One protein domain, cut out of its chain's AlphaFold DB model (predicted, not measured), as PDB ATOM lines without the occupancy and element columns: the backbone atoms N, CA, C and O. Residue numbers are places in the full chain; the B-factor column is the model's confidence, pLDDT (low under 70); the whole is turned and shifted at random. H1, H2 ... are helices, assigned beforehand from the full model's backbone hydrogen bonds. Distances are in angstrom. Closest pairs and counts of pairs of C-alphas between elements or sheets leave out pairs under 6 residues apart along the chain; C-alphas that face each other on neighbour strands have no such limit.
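Overview. This is residues 30 to 107 of the 110 residues of an uncharacterized protein of Helicoverpa armigera (UniProt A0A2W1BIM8). Long helix H1 has the shorter H5 side by side with it, running opposite ways, while H4 packs across H1 about perpendicular to it, at residues 43 to 48 of H1, and H3 packs on H4. Beyond H2, at the end of H1, a wide loop sticks out with residues 59 to 64 and 66 to 72. The 78 printed residues have five named helices, H1 to H5 in order, and no named strand: all helix, compact, radius of gyration of the C-alphas 13.2 A, spans 36 by 29 by 21 A.

Arrangement. H1, residues 31 to 49, only just touches H2, residues 51 to 58, only at the corner, with 3 pairs of C-alphas within 8 A, closest Ile 47 and Lys 54, 6.3 A. With residues 43 to 48 alone H1 touches H4, residues 87 to 95, about perpendicular at 87 degrees, closest C-alphas Gly 44 and Ala 94, 5.1 A. With residues 37 to 44 alone it touches H5, residues 97 to 105, at a shallow tilt of 11 degrees, closest C-alphas Tyr 37 and His 104, 5.9 A. H3, residues 74 to 82, touches H4, closest C-alphas Lys 79 and Val 90, 7.0 A. In H1 to H5 every O i to N i+4 pair is within hydrogen-bond range.

Along the chain. H1 runs 27.1 A from C-alpha 31 at (32.772, -31.260, -13.255); H5 ends at C-alpha 105, (31.804, -35.144, -27.678).

Size, cuts and confidence. The printed part has no cut; H2 to H3 is a long link. Residues 58 and 105 to 107 are under pLDDT 70.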
ATOM      1  N   GLN A  30      28.586 -31.185 -14.114       81.44
ATOM      2  CA  GLN A  30      29.466 -31.486 -15.251       81.44
ATOM      3  C   GLN A  30      30.963 -31.485 -14.902       81.44
ATOM      4  O   GLN A  30      31.803 -31.507 -15.793       81.44
ATOM      5  N   LEU A  31      31.355 -31.423 -13.621       84.00
ATOM      6  CA  LEU A  31      32.772 -31.260 -13.255       84.00
ATOM      7  C   LEU A  31      33.650 -32.401 -13.790       84.00
ATOM      8  O   LEU A  31      34.663 -32.140 -14.431       84.00
ATOM      9  N   LEU A  32      33.257 -33.655 -13.545       85.31
ATOM     10  CA  LEU A  32      34.020 -34.820 -14.001       85.31
ATOM     11  C   LEU A  32      34.040 -34.920 -15.531       85.31
ATOM     12  O   LEU A  32      35.102 -35.151 -16.102       85.31
ATOM     13  N   GLN A  33      32.904 -34.660 -16.184       84.25
ATOM     14  CA  GLN A  33      32.789 -34.607 -17.646       84.25
ATOM     15  C   GLN A  33      33.716 -33.535 -18.237       84.25
ATOM     16  O   GLN A  33      34.474 -33.801 -19.164       84.25
ATOM     17  N   ASN A  34      33.744 -32.340 -17.643       86.25
ATOM     18  CA  ASN A  34      34.602 -31.240 -18.075       86.25
ATOM     19  C   ASN A  34      36.089 -31.548 -17.882       86.25
ATOM     20  O   ASN A  34      36.901 -31.204 -18.742       86.25
ATOM     21  N   ILE A  35      36.461 -32.177 -16.763       87.75
ATOM     22  CA  ILE A  35      37.839 -32.624 -16.529       87.75
ATOM     23  C   ILE A  35      38.238 -33.645 -17.594       87.75
ATOM     24  O   ILE A  35      39.322 -33.528 -18.165       87.75
ATOM     25  N   GLU A  36      37.368 -34.611 -17.890       84.56
ATOM     26  CA  GLU A  36      37.634 -35.636 -18.897       84.56
ATOM     27  C   GLU A  36      37.766 -35.037 -20.298       84.56
ATOM     28  O   GLU A  36      38.747 -35.288 -20.995       84.56
ATOM     29  N   TYR A  37      36.837 -34.161 -20.680       85.75
ATOM     30  CA  TYR A  37      36.864 -33.467 -21.962       85.75
ATOM     31  C   TYR A  37      38.151 -32.654 -22.144       85.75
ATOM     32  O   TYR A  37      38.833 -32.750 -23.169       85.75
ATOM     33  N   ARG A  38      38.537 -31.877 -21.124       88.25
ATOM     34  CA  ARG A  38      39.785 -31.099 -21.145       88.25
ATOM     35  C   ARG A  38      41.009 -32.003 -21.230       88.25
ATOM     36  O   ARG A  38      41.948 -31.673 -21.953       88.25
ATOM     37  N   ARG A  39      40.994 -33.142 -20.532       87.31
ATOM     38  CA  ARG A  39      42.068 -34.134 -20.590       87.31
ATOM     39  C   ARG A  39      42.227 -34.682 -22.009       87.31
ATOM     40  O   ARG A  39      43.323 -34.585 -22.552       87.31
ATOM     41  N   GLY A  40      41.147 -35.174 -22.617       86.31
ATOM     42  CA  GLY A  40      41.144 -35.698 -23.988       86.31
ATOM     43  C   GLY A  40      41.622 -34.677 -25.021       86.31
ATOM     44  O   GLY A  40      42.465 -34.977 -25.872       86.31
ATOM     45  N   LYS A  41      41.171 -33.423 -24.893       87.31
ATOM     46  CA  LYS A  41      41.643 -32.315 -25.735       87.31
ATOM     47  C   LYS A  41      43.153 -32.091 -25.606       87.31
ATOM     48  O   LYS A  41      43.816 -31.880 -26.618       87.31
ATOM     49  N   MET A  42      43.690 -32.139 -24.386       85.94
ATOM     50  CA  MET A  42      45.120 -31.943 -24.145       85.94
ATOM     51  C   MET A  42      45.955 -33.046 -24.796       85.94
ATOM     52  O   MET A  42      46.917 -32.743 -25.486       85.94
ATOM     53  N   ILE A  43      45.555 -34.310 -24.669       85.38
ATOM     54  CA  ILE A  43      46.291 -35.439 -25.264       85.38
ATOM     55  C   ILE A  43      46.298 -35.376 -26.781       85.38
ATOM     56  O   ILE A  43      47.357 -35.518 -27.381       85.38
ATOM     57  N   GLY A  44      45.138 -35.125 -27.394       85.69
ATOM     58  CA  GLY A  44      45.071 -34.965 -28.846       85.69
ATOM     59  C   GLY A  44      45.971 -33.825 -29.327       85.69
ATOM     60  O   GLY A  44      46.600 -33.929 -30.372       85.69
ATOM     61  N   HIS A  45      46.099 -32.748 -28.545       85.75
ATOM     62  CA  HIS A  45      47.043 -31.678 -28.861       85.75
ATOM     63  C   HIS A  45      48.505 -32.136 -28.753       85.75
ATOM     64  O   HIS A  45      49.248 -31.944 -29.716       85.75
ATOM     65  N   LEU A  46      48.882 -32.784 -27.642       85.25
ATOM     66  CA  LEU A  46      50.239 -33.289 -27.392       85.25
ATOM     67  C   LEU A  46      50.689 -34.287 -28.471       85.25
ATOM     68  O   LEU A  46      51.769 -34.141 -29.034       85.25
ATOM     69  N   ILE A  47      49.838 -35.258 -28.816       81.69
ATOM     70  CA  ILE A  47      50.130 -36.261 -29.851       81.69
ATOM     71  C   ILE A  47      50.206 -35.628 -31.248       81.69
ATOM     72  O   ILE A  47      50.907 -36.138 -32.112       81.69
ATOM     73  N   CYS A  48      49.528 -34.517 -31.519       80.81
ATOM     74  CA  CYS A  48      49.564 -33.943 -32.864       80.81
ATOM     75  C   CYS A  48      50.695 -32.930 -33.089       80.81
ATOM     76  O   CYS A  48      51.046 -32.718 -34.243       80.81
ATOM     77  N   HIS A  49      51.246 -32.295 -32.047       78.12
ATOM     78  CA  HIS A  49      52.096 -31.105 -32.242       78.12
ATOM     79  C   HIS A  49      53.466 -31.145 -31.556       78.12
ATOM     80  O   HIS A  49      54.306 -30.329 -31.919       78.12
ATOM     81  N   ASP A  50      53.715 -32.038 -30.592       78.75
ATOM     82  CA  ASP A  50      54.955 -31.992 -29.804       78.75
ATOM     83  C   ASP A  50      55.702 -33.334 -29.810       78.75
ATOM     84  O   ASP A  50      55.386 -34.255 -29.052       78.75
ATOM     85  N   ASP A  51      56.710 -33.444 -30.678       76.69
ATOM     86  CA  ASP A  51      57.529 -34.654 -30.818       76.69
ATOM     87  C   ASP A  51      58.435 -34.912 -29.607       76.69
ATOM     88  O   ASP A  51      58.727 -36.064 -29.280       76.69
ATOM     89  N   PHE A  52      58.826 -33.865 -28.878       78.12
ATOM     90  CA  PHE A  52      59.605 -34.013 -27.652       78.12
ATOM     91  C   PHE A  52      58.751 -34.624 -26.538       78.12
ATOM     92  O   PHE A  52      59.159 -35.587 -25.881       78.12
ATOM     93  N   ILE A  53      57.529 -34.121 -26.358       76.38
ATOM     94  CA  ILE A  53      56.605 -34.659 -25.358       76.38
ATOM     95  C   ILE A  53      56.146 -36.072 -25.729       76.38
ATOM     96  O   ILE A  53      56.013 -36.897 -24.824       76.38
ATOM     97  N   LYS A  54      55.961 -36.403 -27.016       74.44
ATOM     98  CA  LYS A  54      55.693 -37.793 -27.439       74.44
ATOM     99  C   LYS A  54      56.743 -38.753 -26.902       74.44
ATOM    100  O   LYS A  54      56.377 -39.720 -26.242       74.44
ATOM    101  N   ASN A  55      58.023 -38.435 -27.089       78.25
ATOM    102  CA  ASN A  55      59.126 -39.271 -26.617       78.25
ATOM    103  C   ASN A  55      59.118 -39.430 -25.087       78.25
ATOM    104  O   ASN A  55      59.370 -40.517 -24.573       78.25
ATOM    105  N   ILE A  56      58.769 -38.376 -24.340       79.25
ATOM    106  CA  ILE A  56      58.645 -38.437 -22.871       79.25
ATOM    107  C   ILE A  56      57.458 -39.304 -22.438       79.25
ATOM    108  O   ILE A  56      57.557 -40.065 -21.475       79.25
ATOM    109  N   VAL A  57      56.318 -39.176 -23.118       72.44
ATOM    110  CA  VAL A  57      55.102 -39.945 -22.827       72.44
ATOM    111  C   VAL A  57      55.319 -41.423 -23.170       72.44
ATOM    112  O   VAL A  57      54.933 -42.299 -22.398       72.44
ATOM    113  N   GLU A  58      55.978 -41.710 -24.289       69.94
ATOM    114  CA  GLU A  58      56.364 -43.059 -24.715       69.94
ATOM    115  C   GLU A  58      57.451 -43.672 -23.829       69.94
ATOM    116  O   GLU A  58      57.474 -44.891 -23.633       69.94
ATOM    117  N   GLY A  59      58.299 -42.828 -23.240       74.44
ATOM    118  CA  GLY A  59      59.343 -43.183 -22.292       74.44
ATOM    119  C   GLY A  59      58.786 -43.871 -21.048       74.44
ATOM    120  O   GLY A  59      58.520 -43.260 -20.010       74.44
ATOM    121  N   LYS A  60      58.631 -45.193 -21.118       71.62
ATOM    122  CA  LYS A  60      58.334 -46.006 -19.945       71.62
ATOM    123  C   LYS A  60      59.608 -46.123 -19.115       71.62
ATOM    124  O   LYS A  60      60.483 -46.918 -19.427       71.62
ATOM    125  N   VAL A  61      59.674 -45.357 -18.030       74.50
ATOM    126  CA  VAL A  61      60.731 -45.517 -17.023       74.50
ATOM    127  C   VAL A  61      60.682 -46.949 -16.489       74.50
ATOM    128  O   VAL A  61      59.633 -47.402 -16.015       74.50
ATOM    129  N   GLU A  62      61.802 -47.658 -16.599       77.19
ATOM    130  CA  GLU A  62      61.937 -49.008 -16.064       77.19
ATOM    131  C   GLU A  62      61.787 -49.016 -14.536       77.19
ATOM    132  O   GLU A  62      62.131 -48.061 -13.839       77.19
ATOM    133  N   GLY A  63      61.242 -50.111 -14.003       81.25
ATOM    134  CA  GLY A  63      61.046 -50.298 -12.566       81.25
ATOM    135  C   GLY A  63      59.601 -50.153 -12.075       81.25
ATOM    136  O   GLY A  63      58.645 -49.923 -12.822       81.25
ATOM    137  N   LYS A  64      59.423 -50.366 -10.767       81.38
ATOM    138  CA  LYS A  64      58.116 -50.304 -10.096       81.38
ATOM    139  C   LYS A  64      57.796 -48.863  -9.698       81.38
ATOM    140  O   LYS A  64      58.671 -48.105  -9.293       81.38
ATOM    141  N   ARG A  65      56.516 -48.479  -9.770       81.75
ATOM    142  CA  ARG A  65      56.067 -47.159  -9.296       81.75
ATOM    143  C   ARG A  65      56.323 -47.036  -7.792       81.75
ATOM    144  O   ARG A  65      55.891 -47.896  -7.030       81.75
ATOM    145  N   GLY A  66      56.998 -45.961  -7.386       86.38
ATOM    146  CA  GLY A  66      57.258 -45.660  -5.978       86.38
ATOM    147  C   GLY A  66      55.981 -45.412  -5.168       86.38
ATOM    148  O   GLY A  66      54.920 -45.094  -5.718       86.38
ATOM    149  N   ARG A  67      56.089 -45.545  -3.840       88.81
ATOM    150  CA  ARG A  67      55.011 -45.199  -2.898       88.81
ATOM    151  C   ARG A  67      54.638 -43.716  -3.046       88.81
ATOM    152  O   ARG A  67      55.491 -42.886  -3.329       88.81
ATOM    153  N   GLY A  68      53.350 -43.397  -2.902       88.31
ATOM    154  CA  GLY A  68      52.820 -42.034  -3.058       88.31
ATOM    155  C   GLY A  68      52.515 -41.606  -4.501       88.31
ATOM    156  O   GLY A  68      51.714 -40.695  -4.702       88.31
ATOM    157  N   ARG A  69      53.059 -42.281  -5.527       85.31
ATOM    158  CA  ARG A  69      52.703 -41.987  -6.926       85.31
ATOM    159  C   ARG A  69      51.302 -42.529  -7.254       85.31
ATOM    160  O   ARG A  69      50.998 -43.665  -6.877       85.31
ATOM    161  N   PRO A  70      50.462 -41.789  -8.008       85.31
ATOM    162  CA  PRO A  70      49.159 -42.289  -8.433       85.31
ATOM    163  C   PRO A  70      49.258 -43.655  -9.122       85.31
ATOM    164  O   PRO A  70      50.071 -43.859 -10.029       85.31
ATOM    165  N   ARG A  71      48.403 -44.599  -8.704       82.94
ATOM    166  CA  ARG A  71      48.355 -45.961  -9.271       82.94
ATOM    167  C   ARG A  71      48.020 -45.938 -10.763       82.94
ATOM    168  O   ARG A  71      48.580 -46.716 -11.540       82.94
ATOM    169  N   TYR A  72      47.137 -45.021 -11.154       84.00
ATOM    170  CA  TYR A  72      46.758 -44.768 -12.536       84.00
ATOM    171  C   TYR A  72      47.679 -43.733 -13.172       84.00
ATOM    172  O   TYR A  72      47.557 -42.537 -12.907       84.00
ATOM    173  N   SER A  73      48.580 -44.186 -14.047       82.75
ATOM    174  CA  SER A  73      49.318 -43.257 -14.902       82.75
ATOM    175  C   SER A  73      48.381 -42.586 -15.892       82.75
ATOM    176  O   SER A  73      47.375 -43.169 -16.294       82.75
ATOM    177  N   TYR A  74      48.764 -41.392 -16.331       80.50
ATOM    178  CA  TYR A  74      48.030 -40.622 -17.326       80.50
ATOM    179  C   TYR A  74      47.677 -41.467 -18.564       80.50
ATOM    180  O   TYR A  74      46.506 -41.649 -18.861       80.50
ATOM    181  N   ILE A  75      48.660 -42.141 -19.175       81.88
ATOM    182  CA  ILE A  75      48.451 -43.047 -20.323       81.88
ATOM    183  C   ILE A  75      47.489 -44.193 -20.007       81.88
ATOM    184  O   ILE A  75      46.680 -44.565 -20.849       81.88
ATOM    185  N   LYS A  76      47.549 -44.757 -18.793       84.56
ATOM    186  CA  LYS A  76      46.646 -45.846 -18.404       84.56
ATOM    187  C   LYS A  76      45.197 -45.354 -18.336       84.56
ATOM    188  O   LYS A  76      44.313 -46.062 -18.796       84.56
ATOM    189  N   GLN A  77      44.974 -44.146 -17.810       86.44
ATOM    190  CA  GLN A  77      43.639 -43.533 -17.763       86.44
ATOM    191  C   GLN A  77      43.083 -43.339 -19.179       86.44
ATOM    192  O   GLN A  77      41.925 -43.632 -19.433       86.44
ATOM    193  N   ILE A  78      43.926 -42.900 -20.115       85.25
ATOM    194  CA  ILE A  78      43.531 -42.641 -21.507       85.25
ATOM    195  C   ILE A  78      43.185 -43.935 -22.231       85.25
ATOM    196  O   ILE A  78      42.140 -44.020 -22.862       85.25
ATOM    197  N   LYS A  79      44.044 -44.951 -22.108       86.06
ATOM    198  CA  LYS A  79      43.817 -46.274 -22.698       86.06
ATOM    199  C   LYS A  79      42.493 -46.876 -22.248       86.06
ATOM    200  O   LYS A  79      41.723 -47.350 -23.072       86.06
ATOM    201  N   GLU A  80      42.201 -46.796 -20.953       87.12
ATOM    202  CA  GLU A  80      40.933 -47.281 -20.411       87.12
ATOM    203  C   GLU A  80      39.735 -46.470 -20.921       87.12
ATOM    204  O   GLU A  80      38.703 -47.047 -21.254       87.12
ATOM    205  N   LYS A  81      39.878 -45.146 -21.047       82.88
ATOM    206  CA  LYS A  81      38.817 -44.263 -21.555       82.88
ATOM    207  C   LYS A  81      38.495 -44.505 -23.025       82.88
ATOM    208  O   LYS A  81      37.328 -44.606 -23.380       82.88
ATOM    209  N   VAL A  82      39.523 -44.617 -23.860       84.06
ATOM    210  CA  VAL A  82      39.392 -44.867 -25.303       84.06
ATOM    211  C   VAL A  82      39.155 -46.362 -25.592       84.06
ATOM    212  O   VAL A  82      38.863 -46.733 -26.721       84.06
ATOM    213  N   LYS A  83      39.211 -47.219 -24.559       86.38
ATOM    214  CA  LYS A  83      39.047 -48.681 -24.631       86.38
ATOM    215  C   LYS A  83      40.032 -49.345 -25.599       86.38
ATOM    216  O   LYS A  83      39.673 -50.241 -26.353       86.38
ATOM    217  N   VAL A  84      41.285 -48.908 -25.542       86.94
ATOM    218  CA  VAL A  84      42.387 -49.415 -26.373       86.94
ATOM    219  C   VAL A  84      43.482 -50.026 -25.514       86.94
ATOM    220  O   VAL A  84      43.708 -49.629 -24.366       86.94
ATOM    221  N   VAL A  85      44.179 -51.012 -26.068       82.94
ATOM    222  CA  VAL A  85      45.200 -51.778 -25.344       82.94
ATOM    223  C   VAL A  85      46.561 -51.109 -25.513       82.94
ATOM    224  O   VAL A  85      47.349 -50.973 -24.562       82.94
ATOM    225  N   THR A  86      46.830 -50.610 -26.716       84.50
ATOM    226  CA  THR A  86      48.150 -50.125 -27.115       84.50
ATOM    227  C   THR A  86      48.181 -48.602 -27.177       84.50
ATOM    228  O   THR A  86      47.176 -47.934 -27.379       84.50
ATOM    229  N   TYR A  87      49.351 -48.011 -26.927       81.69
ATOM    230  CA  TYR A  87      49.506 -46.556 -27.045       81.69
ATOM    231  C   TYR A  87      49.478 -46.105 -28.513       81.69
ATOM    232  O   TYR A  87      48.900 -45.071 -28.818       81.69
ATOM    233  N   LYS A  88      50.003 -46.933 -29.423       84.25
ATOM    234  CA  LYS A  88      49.936 -46.713 -30.870       84.25
ATOM    235  C   LYS A  88      48.496 -46.531 -31.373       84.25
ATOM    236  O   LYS A  88      48.229 -45.605 -32.122       84.25
ATOM    237  N   GLU A  89      47.555 -47.327 -30.866       85.44
ATOM    238  CA  GLU A  89      46.122 -47.191 -31.176       85.44
ATOM    239  C   GLU A  89      45.564 -45.833 -30.713       85.44
ATOM    240  O   GLU A  89      44.789 -45.199 -31.422       85.44
ATOM    241  N   VAL A  90      46.001 -45.336 -29.545       85.81
ATOM    242  CA  VAL A  90      45.658 -43.976 -29.083       85.81
ATOM    243  C   VAL A  90      46.209 -42.926 -30.047       85.81
ATOM    244  O   VAL A  90      45.521 -41.949 -30.329       85.81
ATOM    245  N   GLN A  91      47.434 -43.111 -30.551       84.56
ATOM    246  CA  GLN A  91      48.042 -42.176 -31.497       84.56
ATOM    247  C   GLN A  91      47.290 -42.142 -32.825       84.56
ATOM    248  O   GLN A  91      46.942 -41.061 -33.288       84.56
ATOM    249  N   GLU A  92      46.986 -43.303 -33.402       87.19
ATOM    250  CA  GLU A  92      46.222 -43.418 -34.649       87.19
ATOM    251  C   GLU A  92      44.839 -42.758 -34.521       87.19
ATOM    252  O   GLU A  92      44.428 -41.993 -35.396       87.19
ATOM    253  N   LEU A  93      44.160 -42.961 -33.387       87.31
ATOM    254  CA  LEU A  93      42.883 -42.307 -33.096       87.31
ATOM    255  C   LEU A  93      43.011 -40.796 -32.891       87.31
ATOM    256  O   LEU A  93      42.115 -40.059 -33.289       87.31
ATOM    257  N   ALA A  94      44.090 -40.324 -32.265       85.00
ATOM    258  CA  ALA A  94      44.318 -38.900 -32.026       85.00
ATOM    259  C   ALA A  94      44.704 -38.136 -33.302       85.00
ATOM    260  O   ALA A  94      44.342 -36.964 -33.443       85.00
ATOM    261  N   LEU A  95      45.401 -38.798 -34.233       85.06
ATOM    262  CA  LEU A  95      45.708 -38.266 -35.562       85.06
ATOM    263  C   LEU A  95      44.428 -38.059 -36.385       85.06
ATOM    264  O   LEU A  95      44.294 -37.042 -37.069       85.06
ATOM    265  N   ASP A  96      43.450 -38.963 -36.264       88.81
ATOM    266  CA  ASP A  96      42.109 -38.757 -36.814       88.81
ATOM    267  C   ASP A  96      41.321 -37.743 -35.967       88.81
ATOM    268  O   ASP A  96      40.560 -38.058 -35.048       88.81
ATOM    269  N   ARG A  97      41.493 -36.464 -36.308       81.56
ATOM    270  CA  ARG A  97      40.913 -35.337 -35.567       81.56
ATOM    271  C   ARG A  97      39.381 -35.365 -35.506       81.56
ATOM    272  O   ARG A  97      38.819 -34.770 -34.582       81.56
ATOM    273  N   CYS A  98      38.708 -35.991 -36.474       84.94
ATOM    274  CA  CYS A  98      37.252 -36.120 -36.478       84.94
ATOM    275  C   CYS A  98      36.815 -37.181 -35.470       84.94
ATOM    276  O   CYS A  98      36.051 -36.855 -34.559       84.94
ATOM    277  N   LYS A  99      37.382 -38.393 -35.552       85.94
ATOM    278  CA  LYS A  99      37.082 -39.474 -34.601       85.94
ATOM    279  C   LYS A  99      37.467 -39.097 -33.171       85.94
ATOM    280  O   LYS A  99      36.687 -39.317 -32.248       85.94
ATOM    281  N   TRP A 100      38.613 -38.440 -32.981       86.69
ATOM    282  CA  TRP A 100      39.053 -37.975 -31.663       86.69
ATOM    283  C   TRP A 100      38.072 -36.983 -31.029       86.69
ATOM    284  O   TRP A 100      37.756 -37.063 -29.841       86.69
ATOM    285  N   LYS A 101      37.562 -36.031 -31.821       82.50
ATOM    286  CA  LYS A 101      36.563 -35.067 -31.342       82.50
ATOM    287  C   LYS A 101      35.229 -35.734 -31.037       82.50
ATOM    288  O   LYS A 101      34.579 -35.324 -30.081       82.50
ATOM    289  N   GLU A 102      34.817 -36.710 -31.838       84.06
ATOM    290  CA  GLU A 102      33.558 -37.429 -31.651       84.06
ATOM    291  C   GLU A 102      33.563 -38.260 -30.363       84.06
ATOM    292  O   GLU A 102      32.658 -38.102 -29.542       84.06
ATOM    293  N   LEU A 103      34.637 -39.022 -30.122       82.81
ATOM    294  CA  LEU A 103      34.839 -39.809 -28.898       82.81
ATOM    295  C   LEU A 103      34.686 -38.968 -27.624       82.81
ATOM    296  O   LEU A 103      34.101 -39.410 -26.641       82.81
ATOM    297  N   HIS A 104      35.190 -37.734 -27.641       75.31
ATOM    298  CA  HIS A 104      35.105 -36.830 -26.493       75.31
ATOM    299  C   HIS A 104      33.847 -35.942 -26.484       75.31
ATOM    300  O   HIS A 104      33.595 -35.272 -25.481       75.31
ATOM    301  N   ARG A 105      33.056 -35.916 -27.566       68.75
ATOM    302  CA  ARG A 105      31.804 -35.144 -27.678       68.75
ATOM    303  C   ARG A 105      30.594 -35.917 -27.153       68.75
ATOM    304  O   ARG A 105      29.720 -35.287 -26.562       68.75
ATOM    305  N   GLN A 106      30.553 -37.238 -27.336       58.88
ATOM    306  CA  GLN A 106      29.436 -38.093 -26.895       58.88
ATOM    307  C   GLN A 106      29.149 -37.990 -25.377       58.88
ATOM    308  O   GLN A 106      28.033 -38.236 -24.943       58.88
ATOM    309  N   GLU A 107      30.112 -37.514 -24.583       53.16
ATOM    310  CA  GLU A 107      30.034 -37.388 -23.117       53.16
ATOM    311  C   GLU A 107      29.472 -36.042 -22.601       53.16
ATOM    312  O   GLU A 107      29.233 -35.889 -21.403       53.16
TER     313      GLU A 107